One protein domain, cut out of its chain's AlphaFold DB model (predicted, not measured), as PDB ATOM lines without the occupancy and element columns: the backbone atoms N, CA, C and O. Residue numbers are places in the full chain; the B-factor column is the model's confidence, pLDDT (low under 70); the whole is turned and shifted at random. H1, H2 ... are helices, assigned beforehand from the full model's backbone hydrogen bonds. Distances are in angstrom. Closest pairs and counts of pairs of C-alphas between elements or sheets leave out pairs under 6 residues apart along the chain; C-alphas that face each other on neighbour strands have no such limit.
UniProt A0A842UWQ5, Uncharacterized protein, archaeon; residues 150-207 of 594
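This is residues 150 to 207 of the 594 residues of an uncharacterized protein of archaeon (UniProt A0A842UWQ5). Two helices, H1 then H2, make a V with its corner at their tight link, and a long stretch without named elements, residues 150 to 180, runs past H2 and across the V's open end to reach H1. The printed part has 58 residues, two named helices and no named strand; its class is all helix, though only 24 residues are in named elements. It is compact, with a radius of gyration of the C-alphas of 10.5 A, and rounded, spanning 30 by 22 by 16 A.

From C-alpha 150 at (-0.127, 21.013, -10.530), a stretch of 31 residues with no named element, residues 150 to 180, leads to H1, residues 181 to 191, which is 15.4 A long and begins with C-alpha 181 at (0.483, 30.640, 8.516). H2, residues 194 to 206, is 18.1 A long and ends at (12.156, 25.604, -0.613).

H1 and H2 are close but not clearly touching; their closest C-alphas, of Cys 188 and Cys 196, are 5.6 A apart. They run opposite ways at a steep tilt of 45 degrees. Every O i to N i+4 pair is within hydrogen-bond range in H2, and 6 of 7 in H1.

The C-alphas farthest apart, of Glu 155 and Gln 170, are 30.9 A apart. The printed part has no cut, and no printed residue has pLDDT under 70.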
ATOM      1  N   LEU A 150       0.007  20.905 -11.973       86.81
ATOM      2  CA  LEU A 150      -0.127  21.013 -10.530       86.81
ATOM      3  C   LEU A 150       1.186  21.458  -9.877       86.81
ATOM      4  O   LEU A 150       2.273  21.166 -10.394       86.81
ATOM      5  N   PRO A 151       1.109  22.152  -8.728       90.12
ATOM      6  CA  PRO A 151       2.273  22.410  -7.897       90.12
ATOM      7  C   PRO A 151       3.052  21.123  -7.613       90.12
ATOM      8  O   PRO A 151       2.468  20.079  -7.352       90.12
ATOM      9  N   GLY A 152       4.379  21.212  -7.674       85.31
ATOM     10  CA  GLY A 152       5.289  20.083  -7.431       85.31
ATOM     11  C   GLY A 152       5.785  19.412  -8.712       85.31
ATOM     12  O   GLY A 152       6.775  18.687  -8.667       85.31
ATOM     13  N   SER A 153       5.167  19.721  -9.854       87.50
ATOM     14  CA  SER A 153       5.697  19.374 -11.173       87.50
ATOM     15  C   SER A 153       6.861  20.287 -11.575       87.50
ATOM     16  O   SER A 153       6.840  21.490 -11.306       87.50
ATOM     17  N   ASN A 154       7.836  19.728 -12.301       85.19
ATOM     18  CA  ASN A 154       8.943  20.474 -12.915       85.19
ATOM     19  C   ASN A 154       8.462  21.476 -13.984       85.19
ATOM     20  O   ASN A 154       9.188  22.407 -14.327       85.19
ATOM     21  N   GLU A 155       7.251  21.295 -14.519       86.88
ATOM     22  CA  GLU A 155       6.658  22.194 -15.515       86.88
ATOM     23  C   GLU A 155       5.871  23.359 -14.882       86.88
ATOM     24  O   GLU A 155       5.380  24.228 -15.605       86.88
ATOM     25  N   TYR A 156       5.704  23.386 -13.550       90.31
ATOM     26  CA  TYR A 156       4.910  24.420 -12.884       90.31
ATOM     27  C   TYR A 156       5.671  25.753 -12.858       90.31
ATOM     28  O   TYR A 156       6.751  25.866 -12.281       90.31
ATOM     29  N   GLU A 157       5.091  26.793 -13.458       90.44
ATOM     30  CA  GLU A 157       5.667  28.139 -13.486       90.44
ATOM     31  C   GLU A 157       4.971  29.051 -12.465       90.44
ATOM     32  O   GLU A 157       3.763  29.283 -12.543       90.44
ATOM     33  N   LEU A 158       5.743  29.620 -11.533       91.00
ATOM     34  CA  LEU A 158       5.233  30.577 -10.547       91.00
ATOM     35  C   LEU A 158       4.757  31.868 -11.221       91.00
ATOM     36  O   LEU A 158       5.511  32.520 -11.948       91.00
ATOM     37  N   SER A 159       3.534  32.300 -10.902       91.56
ATOM     38  CA  SER A 159       3.089  33.670 -11.209       91.56
ATOM     39  C   SER A 159       3.461  34.656 -10.096       91.56
ATOM     40  O   SER A 159       3.652  35.846 -10.354       91.56
ATOM     41  N   ASN A 160       3.585  34.160  -8.864       92.44
ATOM     42  CA  ASN A 160       3.985  34.896  -7.672       92.44
ATOM     43  C   ASN A 160       5.103  34.137  -6.950       92.44
ATOM     44  O   ASN A 160       4.956  32.963  -6.625       92.44
ATOM     45  N   GLU A 161       6.216  34.809  -6.667       93.06
ATOM     46  CA  GLU A 161       7.315  34.217  -5.903       93.06
ATOM     47  C   GLU A 161       7.151  34.503  -4.406       93.06
ATOM     48  O   GLU A 161       7.068  35.663  -3.992       93.06
ATOM     49  N   PHE A 162       7.170  33.454  -3.581       93.81
ATOM     50  CA  PHE A 162       7.161  33.577  -2.123       93.81
ATOM     51  C   PHE A 162       8.535  33.228  -1.554       93.81
ATOM     52  O   PHE A 162       8.944  32.070  -1.518       93.81
ATOM     53  N   THR A 163       9.266  34.237  -1.076       90.69
ATOM     54  CA  THR A 163      10.555  34.017  -0.403       90.69
ATOM     55  C   THR A 163      10.313  33.517   1.022       90.69
ATOM     56  O   THR A 163       9.601  34.160   1.785       90.69
ATOM     57  N   ASN A 164      10.926  32.397   1.419       89.88
ATOM     58  CA  ASN A 164      10.697  31.755   2.724       89.88
ATOM     59  C   ASN A 164       9.196  31.514   3.002       89.88
ATOM     60  O   ASN A 164       8.657  32.060   3.969       89.88
ATOM     61  N   PRO A 165       8.514  30.721   2.162       92.12
ATOM     62  CA  PRO A 165       7.052  30.596   2.156       92.12
ATOM     63  C   PRO A 165       6.469  30.037   3.462       92.12
ATOM     64  O   PRO A 165       5.278  30.180   3.712       92.12
ATOM     65  N   LEU A 166       7.302  29.447   4.318       90.44
ATOM     66  CA  LEU A 166       6.916  28.898   5.616       90.44
ATOM     67  C   LEU A 166       7.110  29.894   6.778       90.44
ATOM     68  O   LEU A 166       6.524  29.725   7.841       90.44
ATOM     69  N   ASN A 167       7.879  30.975   6.585       91.12
ATOM     70  CA  ASN A 167       8.143  31.997   7.607       91.12
ATOM     71  C   ASN A 167       7.261  33.237   7.388       91.12
ATOM     72  O   ASN A 167       7.751  34.327   7.067       91.12
ATOM     73  N   ILE A 168       5.944  33.053   7.501       92.44
ATOM     74  CA  ILE A 168       4.966  34.114   7.249       92.44
ATOM     75  C   ILE A 168       4.954  35.125   8.401       92.44
ATOM     76  O   ILE A 168       4.844  34.771   9.572       92.44
ATOM     77  N   SER A 169       5.049  36.410   8.065       92.06
ATOM     78  CA  SER A 169       5.040  37.508   9.033       92.06
ATOM     79  C   SER A 169       4.527  38.807   8.412       92.06
ATOM     80  O   SER A 169       4.275  38.900   7.213       92.06
ATOM     81  N   GLN A 170       4.444  39.877   9.208       92.25
ATOM     82  CA  GLN A 170       4.091  41.206   8.698       92.25
ATOM     83  C   GLN A 170       5.057  41.727   7.615       92.25
ATOM     84  O   GLN A 170       4.653  42.532   6.780       92.25
ATOM     85  N   ASN A 171       6.315  41.272   7.620       91.81
ATOM     86  CA  ASN A 171       7.334  41.671   6.641       91.81
ATOM     87  C   ASN A 171       7.586  40.604   5.563       91.81
ATOM     88  O   ASN A 171       8.379  40.849   4.659       91.81
ATOM     89  N   ASN A 172       6.948  39.438   5.675       92.50
ATOM     90  CA  ASN A 172       7.029  38.344   4.716       92.50
ATOM     91  C   ASN A 172       5.633  37.748   4.548       92.50
ATOM     92  O   ASN A 172       5.265  36.798   5.236       92.50
ATOM     93  N   GLN A 173       4.815  38.412   3.742       94.88
ATOM     94  CA  GLN A 173       3.403  38.080   3.640       94.88
ATOM     95  C   GLN A 173       3.197  36.877   2.720       94.88
ATOM     96  O   GLN A 173       3.877  36.741   1.706       94.88
ATOM     97  N   GLY A 174       2.242  36.026   3.082       95.38
ATOM     98  CA  GLY A 174       1.771  34.951   2.217       95.38
ATOM     99  C   GLY A 174       0.645  35.419   1.290       95.38
ATOM    100  O   GLY A 174       0.395  36.627   1.180       95.38
ATOM    101  N   PRO A 175      -0.075  34.471   0.666       96.56
ATOM    102  CA  PRO A 175      -1.209  34.760  -0.206       96.56
ATOM    103  C   PRO A 175      -2.202  35.749   0.407       96.56
ATOM    104  O   PRO A 175      -2.475  35.695   1.607       96.56
ATOM    105  N   ASN A 176      -2.752  36.665  -0.393       96.69
ATOM    106  CA  ASN A 176      -3.718  37.673   0.050       96.69
ATOM    107  C   ASN A 176      -3.230  38.510   1.255       96.69
ATOM    108  O   ASN A 176      -4.002  38.900   2.135       96.69
ATOM    109  N   ASN A 177      -1.931  38.817   1.284       95.81
ATOM    110  CA  ASN A 177      -1.273  39.576   2.351       95.81
ATOM    111  C   ASN A 177      -1.405  38.936   3.746       95.81
ATOM    112  O   ASN A 177      -1.379  39.650   4.757       95.81
ATOM    113  N   CYS A 178      -1.576  37.614   3.819       96.44
ATOM    114  CA  CYS A 178      -1.647  36.905   5.090       96.44
ATOM    115  C   CYS A 178      -0.366  37.137   5.904       96.44
ATOM    116  O   CYS A 178       0.741  37.173   5.370       96.44
ATOM    117  N   THR A 179      -0.535  37.334   7.210       95.69
ATOM    118  CA  THR A 179       0.554  37.707   8.136       95.69
ATOM    119  C   THR A 179       0.872  36.621   9.157       95.69
ATOM    120  O   THR A 179       1.773  36.807   9.974       95.69
ATOM    121  N   SER A 180       0.165  35.491   9.091       94.44
ATOM    122  CA  SER A 180       0.485  34.247   9.791       94.44
ATOM    123  C   SER A 180       0.147  33.044   8.910       94.44
ATOM    124  O   SER A 180      -0.631  33.164   7.957       94.44
ATOM    125  N   LEU A 181       0.710  31.884   9.244       93.44
ATOM    126  CA  LEU A 181       0.483  30.640   8.516       93.44
ATOM    127  C   LEU A 181      -0.987  30.197   8.580       93.44
ATOM    128  O   LEU A 181      -1.564  29.828   7.563       93.44
ATOM    129  N   GLU A 182      -1.644  30.344   9.731       95.00
ATOM    130  CA  GLU A 182      -3.063  30.009   9.906       95.00
ATOM    131  C   GLU A 182      -3.972  30.892   9.044       95.00
ATOM    132  O   GLU A 182      -5.016  30.444   8.565       95.00
ATOM    133  N   GLN A 183      -3.588  32.158   8.827       96.12
ATOM    134  CA  GLN A 183      -4.300  33.034   7.896       96.12
ATOM    135  C   GLN A 183      -4.148  32.541   6.455       96.12
ATOM    136  O   GLN A 183      -5.161  32.479   5.753       96.12
ATOM    137  N   CYS A 184      -2.932  32.157   6.040       96.50
ATOM    138  CA  CYS A 184      -2.679  31.590   4.713       96.50
ATOM    139  C   CYS A 184      -3.511  30.324   4.493       96.50
ATOM    140  O   CYS A 184      -4.262  30.259   3.522       96.50
ATOM    141  N   ILE A 185      -3.449  29.369   5.429       96.38
ATOM    142  CA  ILE A 185      -4.185  28.097   5.360       96.38
ATOM    143  C   ILE A 185      -5.683  28.363   5.227       96.38
ATOM    144  O   ILE A 185      -6.330  27.893   4.295       96.38
ATOM    145  N   LYS A 186      -6.243  29.205   6.105       96.44
ATOM    146  CA  LYS A 186      -7.666  29.547   6.053       96.44
ATOM    147  C   LYS A 186      -8.058  30.208   4.731       96.44
ATOM    148  O   LYS A 186      -9.143  29.943   4.219       96.44
ATOM    149  N   TYR A 187      -7.240  31.115   4.204       96.75
ATOM    150  CA  TYR A 187      -7.524  31.770   2.929       96.75
ATOM    151  C   TYR A 187      -7.480  30.772   1.764       96.75
ATOM    152  O   TYR A 187      -8.395  30.752   0.934       96.75
ATOM    153  N   CYS A 188      -6.460  29.920   1.734       96.25
ATOM    154  CA  CYS A 188      -6.242  28.981   0.647       96.25
ATOM    155  C   CYS A 188      -7.246  27.831   0.635       96.25
ATOM    156  O   CYS A 188      -7.787  27.559  -0.434       96.25
ATOM    157  N   ASN A 189      -7.648  27.304   1.798       93.56
ATOM    158  CA  ASN A 189      -8.739  26.323   1.898       93.56
ATOM    159  C   ASN A 189     -10.061  26.834   1.302       93.56
ATOM    160  O   ASN A 189     -10.875  26.054   0.825       93.56
ATOM    161  N   ASN A 190     -10.303  28.149   1.327       90.75
ATOM    162  CA  ASN A 190     -11.548  28.727   0.811       90.75
ATOM    163  C   ASN A 190     -11.499  29.084  -0.679       90.75
ATOM    164  O   ASN A 190     -12.552  29.305  -1.275       90.75
ATOM    165  N   THR A 191     -10.310  29.256  -1.261       89.00
ATOM    166  CA  THR A 191     -10.177  29.880  -2.587       89.00
ATOM    167  C   THR A 191      -9.430  29.037  -3.607       89.00
ATOM    168  O   THR A 191      -9.706  29.212  -4.791       89.00
ATOM    169  N   LYS A 192      -8.484  28.188  -3.175       87.25
ATOM    170  CA  LYS A 192      -7.561  27.422  -4.033       87.25
ATOM    171  C   LYS A 192      -7.026  28.238  -5.228       87.25
ATOM    172  O   LYS A 192      -6.906  27.742  -6.348       87.25
ATOM    173  N   SER A 193      -6.770  29.531  -5.007       91.56
ATOM    174  CA  SER A 193      -6.417  30.479  -6.069       91.56
ATOM    175  C   SER A 193      -5.036  30.174  -6.663       91.56
ATOM    176  O   SER A 193      -4.228  29.486  -6.044       91.56
ATOM    177  N   THR A 194      -4.715  30.732  -7.837       91.50
ATOM    178  CA  THR A 194      -3.355  30.645  -8.412       91.50
ATOM    179  C   THR A 194      -2.287  31.125  -7.427       91.50
ATOM    180  O   THR A 194      -1.240  30.507  -7.316       91.50
ATOM    181  N   GLU A 195      -2.575  32.171  -6.649       94.94
ATOM    182  CA  GLU A 195      -1.670  32.672  -5.608       94.94
ATOM    183  C   GLU A 195      -1.412  31.622  -4.509       94.94
ATOM    184  O   GLU A 195      -0.288  31.482  -4.035       94.94
ATOM    185  N   CYS A 196      -2.430  30.841  -4.133       95.94
ATOM    186  CA  CYS A 196      -2.270  29.723  -3.205       95.94
ATOM    187  C   CYS A 196      -1.464  28.574  -3.813       95.94
ATOM    188  O   CYS A 196      -0.577  28.051  -3.145       95.94
ATOM    189  N   LYS A 197      -1.717  28.218  -5.077       95.06
ATOM    190  CA  LYS A 197      -0.934  27.199  -5.794       95.06
ATOM    191  C   LYS A 197       0.542  27.591  -5.898       95.06
ATOM    192  O   LYS A 197       1.410  26.776  -5.605       95.06
ATOM    193  N   ASP A 198       0.819  28.855  -6.212       95.81
ATOM    194  CA  ASP A 198       2.173  29.415  -6.242       95.81
ATOM    195  C   ASP A 198       2.853  29.361  -4.869       95.81
ATOM    196  O   ASP A 198       4.045  29.061  -4.767       95.81
ATOM    197  N   TRP A 199       2.105  29.623  -3.795       96.56
ATOM    198  CA  TRP A 199       2.614  29.508  -2.431       96.56
ATOM    199  C   TRP A 199       2.961  28.063  -2.067       96.56
ATOM    200  O   TRP A 199       4.075  27.822  -1.604       96.56
ATOM    201  N   ILE A 200       2.078  27.100  -2.355       96.25
ATOM    202  CA  ILE A 200       2.349  25.667  -2.146       96.25
ATOM    203  C   ILE A 200       3.545  25.202  -2.986       96.25
ATOM    204  O   ILE A 200       4.449  24.545  -2.468       96.25
ATOM    205  N   HIS A 201       3.627  25.605  -4.256       95.75
ATOM    206  CA  HIS A 201       4.780  25.276  -5.088       95.75
ATOM    207  C   HIS A 201       6.075  25.893  -4.545       95.75
ATOM    208  O   HIS A 201       7.113  25.236  -4.514       95.75
ATOM    209  N   SER A 202       6.018  27.130  -4.042       95.56
ATOM    210  CA  SER A 202       7.166  27.769  -3.395       95.56
ATOM    211  C   SER A 202       7.621  26.987  -2.159       95.56
ATOM    212  O   SER A 202       8.826  26.865  -1.943       95.56
ATOM    213  N   ILE A 203       6.695  26.433  -1.357       94.62
ATOM    214  CA  ILE A 203       7.034  25.541  -0.231       94.62
ATOM    215  C   ILE A 203       7.814  24.337  -0.755       94.62
ATOM    216  O   ILE A 203       8.924  24.092  -0.286       94.62
ATOM    217  N   HIS A 204       7.284  23.647  -1.766       93.56
ATOM    218  CA  HIS A 204       7.934  22.492  -2.385       93.56
ATOM    219  C   HIS A 204       9.351  22.808  -2.904       93.56
ATOM    220  O   HIS A 204      10.274  22.018  -2.703       93.56
ATOM    221  N   LEU A 205       9.547  23.963  -3.549       93.00
ATOM    222  CA  LEU A 205      10.857  24.404  -4.043       93.00
ATOM    223  C   LEU A 205      11.828  24.812  -2.924       93.00
ATOM    224  O   LEU A 205      13.036  24.828  -3.149       93.00
ATOM    225  N   SER A 206      11.322  25.170  -1.741       91.81
ATOM    226  CA  SER A 206      12.156  25.604  -0.613       91.81
ATOM    227  C   SER A 206      12.802  24.457   0.172       91.81
ATOM    228  O   SER A 206      13.729  24.714   0.938       91.81
ATOM    229  N   LEU A 207      12.333  23.221  -0.026       90.88
ATOM    230  CA  LEU A 207      12.857  22.019   0.625       90.88
ATOM    231  C   LEU A 207      14.144  21.539  -0.058       90.88
ATOM    232  O   LEU A 207      14.215  21.493  -1.289       90.88
TER     233      LEU A 207